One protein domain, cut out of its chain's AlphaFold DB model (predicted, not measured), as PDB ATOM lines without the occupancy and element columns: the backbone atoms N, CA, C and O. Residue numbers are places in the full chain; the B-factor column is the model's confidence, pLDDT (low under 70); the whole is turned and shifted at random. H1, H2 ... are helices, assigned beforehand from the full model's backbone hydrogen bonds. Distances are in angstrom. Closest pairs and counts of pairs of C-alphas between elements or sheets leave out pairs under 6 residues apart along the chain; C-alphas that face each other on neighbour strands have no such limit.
ATOM      1  N   ASP A 173     -39.305  35.352 -19.764       89.94
ATOM      2  CA  ASP A 173     -39.824  34.016 -20.052       89.94
ATOM      3  C   ASP A 173     -38.978  32.929 -19.374       89.94
ATOM      4  O   ASP A 173     -37.817  32.683 -19.723       89.94
ATOM      5  N   ALA A 174     -39.586  32.248 -18.403       89.94
ATOM      6  CA  ALA A 174     -38.953  31.164 -17.669       89.94
ATOM      7  C   ALA A 174     -38.531  30.018 -18.600       89.94
ATOM      8  O   ALA A 174     -37.454  29.448 -18.419       89.94
ATOM      9  N   GLU A 175     -39.356  29.682 -19.592       92.88
ATOM     10  CA  GLU A 175     -39.135  28.520 -20.453       92.88
ATOM     11  C   GLU A 175     -37.920  28.736 -21.363       92.88
ATOM     12  O   GLU A 175     -37.003  27.903 -21.417       92.88
ATOM     13  N   ARG A 176     -37.830  29.910 -21.994       90.88
ATOM     14  CA  ARG A 176     -36.647  30.320 -22.756       90.88
ATOM     15  C   ARG A 176     -35.380  30.350 -21.902       90.88
ATOM     16  O   ARG A 176     -34.340  29.863 -22.343       90.88
ATOM     17  N   VAL A 177     -35.437  30.884 -20.685       91.38
ATOM     18  CA  VAL A 177     -34.258  30.953 -19.807       91.38
ATOM     19  C   VAL A 177     -33.790  29.554 -19.394       91.38
ATOM     20  O   VAL A 177     -32.609  29.225 -19.535       91.38
ATOM     21  N   MET A 178     -34.705  28.698 -18.929       93.31
ATOM     22  CA  MET A 178     -34.359  27.342 -18.488       93.31
ATOM     23  C   MET A 178     -33.882  26.462 -19.645       93.31
ATOM     24  O   MET A 178     -32.965  25.659 -19.456       93.31
ATOM     25  N   SER A 179     -34.448  26.613 -20.843       92.44
ATOM     26  CA  SER A 179     -34.011  25.852 -22.020       92.44
ATOM     27  C   SER A 179     -32.574  26.197 -22.424       92.44
ATOM     28  O   SER A 179     -31.773  25.287 -22.654       92.44
ATOM     29  N   VAL A 180     -32.191  27.480 -22.416       90.44
ATOM     30  CA  VAL A 180     -30.806  27.906 -22.693       90.44
ATOM     31  C   VAL A 180     -29.831  27.345 -21.655       90.44
ATOM     32  O   VAL A 180     -28.785  26.803 -22.021       90.44
ATOM     33  N   LEU A 181     -30.177  27.408 -20.368       88.75
ATOM     34  CA  LEU A 181     -29.325  26.895 -19.288       88.75
ATOM     35  C   LEU A 181     -29.165  25.370 -19.339       88.75
ATOM     36  O   LEU A 181     -28.058  24.863 -19.160       88.75
ATOM     37  N   ASN A 182     -30.237  24.629 -19.635       91.31
ATOM     38  CA  ASN A 182     -30.171  23.173 -19.799       91.31
ATOM     39  C   ASN A 182     -29.383  22.762 -21.048       91.31
ATOM     40  O   ASN A 182     -28.651  21.766 -21.018       91.31
ATOM     41  N   ARG A 183     -29.478  23.538 -22.133       90.25
ATOM     42  CA  ARG A 183     -28.654  23.337 -23.329       90.25
ATOM     43  C   ARG A 183     -27.173  23.540 -23.016       90.25
ATOM     44  O   ARG A 183     -26.365  22.691 -23.385       90.25
ATOM     45  N   ALA A 184     -26.828  24.603 -22.290       87.31
ATOM     46  CA  ALA A 184     -25.458  24.850 -21.845       87.31
ATOM     47  C   ALA A 184     -24.951  23.725 -20.929       87.31
ATOM     48  O   ALA A 184     -23.863  23.195 -21.142       87.31
ATOM     49  N   LEU A 185     -25.765  23.285 -19.964       87.31
ATOM     50  CA  LEU A 185     -25.416  22.160 -19.097       87.31
ATOM     51  C   LEU A 185     -25.144  20.885 -19.901       87.31
ATOM     52  O   LEU A 185     -24.197  20.164 -19.597       87.31
ATOM     53  N   SER A 186     -25.956  20.616 -20.923       89.06
ATOM     54  CA  SER A 186     -25.803  19.441 -21.784       89.06
ATOM     55  C   SER A 186     -24.523  19.505 -22.616       89.06
ATOM     56  O   SER A 186     -23.814  18.505 -22.687       89.06
ATOM     57  N   ALA A 187     -24.171  20.674 -23.158       86.00
ATOM     58  CA  ALA A 187     -22.910  20.878 -23.875       86.00
ATOM     59  C   ALA A 187     -21.679  20.665 -22.971       86.00
ATOM     60  O   ALA A 187     -20.667  20.111 -23.398       86.00
ATOM     61  N   CYS A 188     -21.777  21.041 -21.693       81.75
ATOM     62  CA  CYS A 188     -20.690  20.879 -20.729       81.75
ATOM     63  C   CYS A 188     -20.495  19.434 -20.232       81.75
ATOM     64  O   CYS A 188     -19.471  19.160 -19.607       81.75
ATOM     65  N   ARG A 189     -21.424  18.500 -20.502       87.19
ATOM     66  CA  ARG A 189     -21.364  17.115 -19.988       87.19
ATOM     67  C   ARG A 189     -20.122  16.345 -20.423       87.19
ATOM     68  O   ARG A 189     -19.650  15.505 -19.675       87.19
ATOM     69  N   HIS A 190     -19.581  16.642 -21.600       81.12
ATOM     70  CA  HIS A 190     -18.398  15.947 -22.118       81.12
ATOM     71  C   HIS A 190     -17.083  16.431 -21.490       81.12
ATOM     72  O   HIS A 190     -16.067  15.758 -21.610       81.12
ATOM     73  N   ASN A 191     -17.100  17.583 -20.813       78.38
ATOM     74  CA  ASN A 191     -15.905  18.243 -20.281       78.38
ATOM     75  C   ASN A 191     -15.911  18.363 -18.745       78.38
ATOM     76  O   ASN A 191     -14.940  18.834 -18.156       78.38
ATOM     77  N   ALA A 192     -16.999  17.959 -18.088       80.94
ATOM     78  CA  ALA A 192     -17.171  18.015 -16.642       80.94
ATOM     79  C   ALA A 192     -17.527  16.632 -16.088       80.94
ATOM     80  O   ALA A 192     -18.019  15.769 -16.804       80.94
ATOM     81  N   SER A 193     -17.284  16.417 -14.792       86.81
ATOM     82  CA  SER A 193     -17.659  15.157 -14.151       86.81
ATOM     83  C   SER A 193     -19.177  15.031 -14.002       86.81
ATOM     84  O   SER A 193     -19.875  16.008 -13.704       86.81
ATOM     85  N   ASP A 194     -19.687  13.801 -14.115       90.25
ATOM     86  CA  ASP A 194     -21.119  13.500 -13.980       90.25
ATOM     87  C   ASP A 194     -21.706  13.992 -12.655       90.25
ATOM     88  O   ASP A 194     -22.843  14.465 -12.600       90.25
ATOM     89  N   GLN A 195     -20.912  13.937 -11.583       92.19
ATOM     90  CA  GLN A 195     -21.316  14.419 -10.267       92.19
ATOM     91  C   GLN A 195     -21.623  15.924 -10.276       92.19
ATOM     92  O   GLN A 195     -22.634  16.348  -9.713       92.19
ATOM     93  N   VAL A 196     -20.781  16.732 -10.930       86.12
ATOM     94  CA  VAL A 196     -20.987  18.183 -11.043       86.12
ATOM     95  C   VAL A 196     -22.181  18.471 -11.949       86.12
ATOM     96  O   VAL A 196     -23.052  19.257 -11.579       86.12
ATOM     97  N   CYS A 197     -22.284  17.788 -13.093       88.25
ATOM     98  CA  CYS A 197     -23.430  17.931 -13.991       88.25
ATOM     99  C   CYS A 197     -24.757  17.577 -13.297       88.25
ATOM    100  O   CYS A 197     -25.758  18.274 -13.481       88.25
ATOM    101  N   SER A 198     -24.766  16.535 -12.462       92.81
ATOM    102  CA  SER A 198     -25.926  16.120 -11.665       92.81
ATOM    103  C   SER A 198     -26.305  17.154 -10.600       92.81
ATOM    104  O   SER A 198     -27.492  17.458 -10.440       92.81
ATOM    105  N   ASP A 199     -25.329  17.741  -9.900       90.94
ATOM    106  CA  ASP A 199     -25.587  18.804  -8.917       90.94
ATOM    107  C   ASP A 199     -26.173  20.060  -9.577       90.94
ATOM    108  O   ASP A 199     -27.207  20.574  -9.140       90.94
ATOM    109  N   VAL A 200     -25.587  20.506 -10.691       90.44
ATOM    110  CA  VAL A 200     -26.096  21.664 -11.440       90.44
ATOM    111  C   VAL A 200     -27.502  21.389 -11.978       90.44
ATOM    112  O   VAL A 200     -28.381  22.237 -11.829       90.44
ATOM    113  N   ALA A 201     -27.774  20.187 -12.500       91.88
ATOM    114  CA  ALA A 201     -29.120  19.794 -12.925       91.88
ATOM    115  C   ALA A 201     -30.140  19.853 -11.773       91.88
ATOM    116  O   ALA A 201     -31.285  20.269 -11.960       91.88
ATOM    117  N   LYS A 202     -29.754  19.444 -10.556       92.69
ATOM    118  CA  LYS A 202     -30.616  19.573  -9.367       92.69
ATOM    119  C   LYS A 202     -30.888  21.038  -9.038       92.69
ATOM    120  O   LYS A 202     -32.042  21.395  -8.812       92.69
ATOM    121  N   ARG A 203     -29.863  21.892  -9.062       92.00
ATOM    122  CA  ARG A 203     -30.010  23.332  -8.794       92.00
ATOM    123  C   ARG A 203     -30.882  24.034  -9.834       92.00
ATOM    124  O   ARG A 203     -31.722  24.839  -9.445       92.00
ATOM    125  N   LEU A 204     -30.749  23.689 -11.117       93.25
ATOM    126  CA  LEU A 204     -31.613  24.218 -12.180       93.25
ATOM    127  C   LEU A 204     -33.082  23.829 -11.971       93.25
ATOM    128  O   LEU A 204     -33.954  24.684 -12.095       93.25
ATOM    129  N   ARG A 205     -33.367  22.592 -11.547       93.75
ATOM    130  CA  ARG A 205     -34.742  22.175 -11.209       93.75
ATOM    131  C   ARG A 205     -35.330  22.963 -10.035       93.75
ATOM    132  O   ARG A 205     -36.495  23.346 -10.071       93.75
ATOM    133  N   LEU A 206     -34.533  23.233  -8.999       91.81
ATOM    134  CA  LEU A 206     -34.972  24.057  -7.864       91.81
ATOM    135  C   LEU A 206     -35.223  25.514  -8.268       91.81
ATOM    136  O   LEU A 206     -36.156  26.147  -7.764       91.81
ATOM    137  N   LEU A 207     -34.391  26.039  -9.166       91.38
ATOM    138  CA  LEU A 207     -34.558  27.369  -9.735       91.38
ATOM    139  C   LEU A 207     -35.870  27.460 -10.520       91.38
ATOM    140  O   LEU A 207     -36.657  28.366 -10.258       91.38
ATOM    141  N   GLU A 208     -36.127  26.513 -11.420       93.50
ATOM    142  CA  GLU A 208     -37.361  26.445 -12.206       93.50
ATOM    143  C   GLU A 208     -38.597  26.340 -11.304       93.50
ATOM    144  O   GLU A 208     -39.542  27.114 -11.451       93.50
ATOM    145  N   ALA A 209     -38.566  25.453 -10.304       92.38
ATOM    146  CA  ALA A 209     -39.654  25.318  -9.337       92.38
ATOM    147  C   ALA A 209     -39.902  26.623  -8.559       92.38
ATOM    148  O   ALA A 209     -41.047  27.019  -8.343       92.38
ATOM    149  N   SER A 210     -38.835  27.326  -8.166       92.25
ATOM    150  CA  SER A 210     -38.944  28.614  -7.468       92.25
ATOM    151  C   SER A 210     -39.460  29.725  -8.382       92.25
ATOM    152  O   SER A 210     -40.209  30.585  -7.925       92.25
ATOM    153  N   TRP A 211     -39.098  29.693  -9.663       92.62
ATOM    154  CA  TRP A 211     -39.584  30.636 -10.663       92.62
ATOM    155  C   TRP A 211     -41.073  30.440 -10.934       92.62
ATOM    156  O   TRP A 211     -41.847  31.380 -10.776       92.62
ATOM    157  N   ARG A 212     -41.489  29.211 -11.272       92.69
ATOM    158  CA  ARG A 212     -42.897  28.872 -11.543       92.69
ATOM    159  C   ARG A 212     -43.780  29.053 -10.311       92.69
ATOM    160  O   ARG A 212     -44.941  29.412 -10.441       92.69
ATOM    161  N   GLY A 213     -43.217  28.855  -9.120       92.69
ATOM    162  CA  GLY A 213     -43.885  29.139  -7.851       92.69
ATOM    163  C   GLY A 213     -43.949  30.624  -7.477       92.69
ATOM    164  O   GLY A 213     -44.384  30.929  -6.371       92.69
ATOM    165  N   GLY A 214     -43.465  31.546  -8.321       90.88
ATOM    166  CA  GLY A 214     -43.480  32.990  -8.050       90.88
ATOM    167  C   GLY A 214     -42.575  33.428  -6.892       90.88
ATOM    168  O   GLY A 214     -42.685  34.549  -6.404       90.88
ATOM    169  N   ARG A 215     -41.662  32.559  -6.441       92.06
ATOM    170  CA  ARG A 215     -40.773  32.797  -5.290       92.06
ATOM    171  C   ARG A 215     -39.544  33.633  -5.652       92.06
ATOM    172  O   ARG A 215     -38.779  34.010  -4.768       92.06
ATOM    173  N   LEU A 216     -39.333  33.901  -6.941       88.75
ATOM    174  CA  LEU A 216     -38.269  34.765  -7.445       88.75
ATOM    175  C   LEU A 216     -38.821  36.160  -7.747       88.75
ATOM    176  O   LEU A 216     -39.833  36.323  -8.431       88.75
ATOM    177  N   SER A 217     -38.130  37.191  -7.272       88.25
ATOM    178  CA  SER A 217     -38.505  38.573  -7.568       88.25
ATOM    179  C   SER A 217     -38.219  38.924  -9.036       88.25
ATOM    180  O   SER A 217     -37.315  38.369  -9.664       88.25
ATOM    181  N   LEU A 218     -38.992  39.856  -9.598       87.00
ATOM    182  CA  LEU A 218     -38.840  40.326 -10.982       87.00
ATOM    183  C   LEU A 218     -37.405  40.811 -11.315       87.00
ATOM    184  O   LEU A 218     -36.886  40.448 -12.372       87.00
ATOM    185  N   PRO A 219     -36.687  41.532 -10.424       85.88
ATOM    186  CA  PRO A 219     -35.292  41.906 -10.671       85.88
ATOM    187  C   PRO A 219     -34.348  40.707 -10.829       85.88
ATOM    188  O   PRO A 219     -33.393  40.779 -11.602       85.88
ATOM    189  N   VAL A 220     -34.593  39.604 -10.112       89.62
ATOM    190  CA  VAL A 220     -33.787  38.375 -10.216       89.62
ATOM    191  C   VAL A 220     -34.064  37.673 -11.541       89.62
ATOM    192  O   VAL A 220     -33.124  37.286 -12.236       89.62
ATOM    193  N   ARG A 221     -35.340  37.579 -11.927       88.69
ATOM    194  CA  ARG A 221     -35.762  36.996 -13.207       88.69
ATOM    195  C   ARG A 221     -35.125  37.720 -14.396       88.69
ATOM    196  O   ARG A 221     -34.517  37.077 -15.248       88.69
ATOM    197  N   ARG A 222     -35.131  39.059 -14.388       88.56
ATOM    198  CA  ARG A 222     -34.513  39.888 -15.444       88.56
ATOM    199  C   ARG A 222     -33.004  39.714 -15.545       88.56
ATOM    200  O   ARG A 222     -32.449  39.688 -16.642       88.56
ATOM    201  N   ARG A 223     -32.321  39.581 -14.404       86.38
ATOM    202  CA  ARG A 223     -30.880  39.288 -14.389       86.38
ATOM    203  C   ARG A 223     -30.595  37.923 -15.002       86.38
ATOM    204  O   ARG A 223     -29.655  37.810 -15.778       86.38
ATOM    205  N   MET A 224     -31.410  36.917 -14.697       89.50
ATOM    206  CA  MET A 224     -31.232  35.579 -15.256       89.50
ATOM    207  C   MET A 224     -31.471  35.550 -16.767       89.50
ATOM    208  O   MET A 224     -30.680  34.967 -17.503       89.50
ATOM    209  N   GLU A 225     -32.491  36.257 -17.247       89.50
ATOM    210  CA  GLU A 225     -32.710  36.445 -18.681       89.50
ATOM    211  C   GLU A 225     -31.534  37.169 -19.346       89.50
ATOM    212  O   GLU A 225     -31.023  36.711 -20.368       89.50
ATOM    213  N   SER A 226     -31.013  38.225 -18.719       86.31
ATOM    214  CA  SER A 226     -29.831  38.935 -19.220       86.31
ATOM    215  C   SER A 226     -28.596  38.028 -19.305       86.31
ATOM    216  O   SER A 226     -27.811  38.168 -20.239       86.31
ATOM    217  N   LEU A 227     -28.430  37.067 -18.387       83.44
ATOM    218  CA  LEU A 227     -27.359  36.065 -18.471       83.44
ATOM    219  C   LEU A 227     -27.532  35.143 -19.681       83.44
ATOM    220  O   LEU A 227     -26.542  34.765 -20.299       83.44
ATOM    221  N   THR A 228     -28.774  34.800 -20.033       85.31
ATOM    222  CA  THR A 228     -29.072  33.954 -21.199       85.31
ATOM    223  C   THR A 228     -29.051  34.701 -22.534       85.31
ATOM    224  O   THR A 228     -28.774  34.085 -23.561       85.31
ATOM    225  N   LEU A 229     -29.313  36.014 -22.532       81.06
ATOM    226  CA  LEU A 229     -29.249  36.884 -23.714       81.06
ATOM    227  C   LEU A 229     -27.842  37.445 -23.959       81.06
ATOM    228  O   LEU A 229     -27.474  37.711 -25.103       81.06
ATOM    229  N   GLY A 230     -27.046  37.617 -22.900       64.94
ATOM    230  CA  GLY A 230     -25.638  37.971 -22.987       64.94
ATOM    231  C   GLY A 230     -24.882  36.869 -23.723       64.94
ATOM    232  O   GLY A 230     -24.731  35.759 -23.220       64.94
ATOM    233  N   THR A 231     -24.392  37.190 -24.915       52.72
ATOM    234  CA  THR A 231     -23.734  36.323 -25.910       52.72
ATOM    235  C   THR A 231     -22.571  35.453 -25.398       52.72
ATOM    236  O   THR A 231     -22.044  34.631 -26.146       52.72
ATOM    237  N   CYS A 232     -22.180  35.556 -24.126       50.06
ATOM    238  CA  CYS A 232     -21.145  34.745 -23.490       50.06
ATOM    239  C   CYS A 232     -21.479  33.245 -23.420       50.06
ATOM    240  O   CYS A 232     -20.580  32.436 -23.644       50.06
ATOM    241  N   LEU A 233     -22.731  32.842 -23.151       55.38
ATOM    242  CA  LEU A 233     -23.098  31.411 -23.091       55.38
ATOM    243  C   LEU A 233     -23.097  30.759 -24.481       55.38
ATOM    244  O   LEU A 233     -22.671  29.614 -24.627       55.38
ATOM    245  N   SER A 234     -23.514  31.496 -25.514       52.97
ATOM    246  CA  SER A 234     -23.459  31.020 -26.895       52.97
ATOM    247  C   SER A 234     -22.032  30.989 -27.424       52.97
ATOM    248  O   SER A 234     -21.652  29.991 -28.021       52.97
ATOM    249  N   LEU A 235     -21.225  32.029 -27.181       48.97
ATOM    250  CA  LEU A 235     -19.843  32.091 -27.663       48.97
ATOM    251  C   LEU A 235     -18.967  31.032 -26.994       48.97
ATOM    252  O   LEU A 235     -18.210  30.375 -27.695       48.97
ATOM    253  N   THR A 236     -19.097  30.793 -25.686       53.62
ATOM    254  CA  THR A 236     -18.344  29.717 -25.014       53.62
ATOM    255  C   THR A 236     -18.793  28.327 -25.462       53.62
ATOM    256  O   THR A 236     -17.935  27.496 -25.736       53.62
ATOM    257  N   CYS A 237     -20.097  28.079 -25.643       47.50
ATOM    258  CA  CYS A 237     -20.569  26.805 -26.198       47.50
ATOM    259  C   CYS A 237     -20.130  26.600 -27.654       47.50
ATOM    260  O   CYS A 237     -19.633  25.527 -27.963       47.50
ATOM    261  N   LEU A 238     -20.255  27.615 -28.520       43.94
ATOM    262  CA  LEU A 238     -19.792  27.572 -29.914       43.94
ATOM    263  C   LEU A 238     -18.275  27.364 -29.993       43.94
ATOM    264  O   LEU A 238     -17.810  26.585 -30.817       43.94
ATOM    265  N   SER A 239     -17.510  28.003 -29.104       49.66
ATOM    266  CA  SER A 239     -16.056  27.816 -29.014       49.66
ATOM    267  C   SER A 239     -15.694  26.398 -28.576       49.66
ATOM    268  O   SER A 239     -14.785  25.814 -29.150       49.66
ATOM    269  N   LEU A 240     -16.404  25.828 -27.592       45.66
ATOM    270  CA  LEU A 240     -16.167  24.454 -27.143       45.66
ATOM    271  C   LEU A 240     -16.584  23.421 -28.199       45.66
ATOM    272  O   LEU A 240     -15.869  22.446 -28.382       45.66
ATOM    273  N   THR A 241     -17.687  23.632 -28.923       46.56
ATOM    274  CA  THR A 241     -18.109  22.721 -30.002       46.56
ATOM    275  C   THR A 241     -17.251  22.819 -31.262       46.56
ATOM    276  O   THR A 241     -17.234  21.868 -32.027       46.56
ATOM    277  N   CYS A 242     -16.552  23.936 -31.491       37.59
ATOM    278  CA  CYS A 242     -15.602  24.077 -32.602       37.59
ATOM    279  C   CYS A 242     -14.172  23.621 -32.248       37.59
ATOM    280  O   CYS A 242     -13.320  23.596 -33.132       37.59
ATOM    281  N   LEU A 243     -13.886  23.317 -30.975       43.50
ATOM    282  CA  LEU A 243     -12.586  22.806 -30.513       43.50
ATOM    283  C   LEU A 243     -12.561  21.279 -30.314       43.50
ATOM    284  O   LEU A 243     -11.518  20.745 -29.933       43.50
ATOM    285  N   CYS A 244     -13.683  20.594 -30.543       39.31
ATOM    286  CA  CYS A 244     -13.782  19.135 -30.628       39.31
ATOM    287  C   CYS A 244     -13.869  18.713 -32.096       39.31
ATOM    288  O   CYS A 244     -13.288  17.655 -32.418       39.31
TER     289      CYS A 244
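Overview. This is residues 173 to 244 of the 244 residues of the protein "steroid receptor RNA activator 1" of Notothenia coriiceps (black rockcod) (UniProt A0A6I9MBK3). Look for a thin slab with H1 in the middle: H2 folds back beside it as a helical hairpin, and on its other side H3 and then H4 follow each other in a broken row. H3 crosses the earlier part of H1, while H4 packs on the later part. The 72 printed residues, with four named helices in the order H1 H2 H3 H4 and no named strand, are all helix by class. The whole is only just compact, close to loose, with a radius of gyration of the C-alphas of 13.0 A, and spans 40 by 27 by 14 A, only just flat.

Along the chain. Find C-alpha 174 at (-38.953, 31.164, -17.669); from there H1 runs through residues 174 to 188, 21.2 A. H2, residues 194 to 212, covers 26.8 A. Next come H3, residues 218 to 229, 16.3 A, and H4, residues 232 to 241, 14.0 A, ending at C-alpha 241 at (-18.109, 22.721, -30.002).

Arrangement. Begin at the hub, H1. It touches H2 at a shallow tilt of 3 degrees, opposite ways; the closest C-alphas, of Leu 185 and Cys 197, are 6.9 A apart. With residues 177 to 181 alone it touches residues 224 to 228 of H3, at a steep tilt of 45 degrees, the same way; the closest C-alphas, of Val 177 and Glu 225, are 5.8 A apart. With residues 184 to 187 alone it touches H4, at a shallow tilt of 34 degrees, only just short of steep; the closest C-alphas, of Ala 187 and Cys 237, are 6.8 A apart. The helix packing is mostly aligned, only just, with 2 of these 3 pairs at a shallow tilt. H2 and H4 are apart. In H1, H2, H3 and H4 every O i to N i+4 pair is within hydrogen-bond range.

Size, cuts and confidence. The C-alphas of Gly 214 and Cys 244, the two farthest apart, are 39.8 A apart. The printed part has no cut, and its three links are tight. Look at residues 230 to 244 for low confidence, with pLDDT under 70.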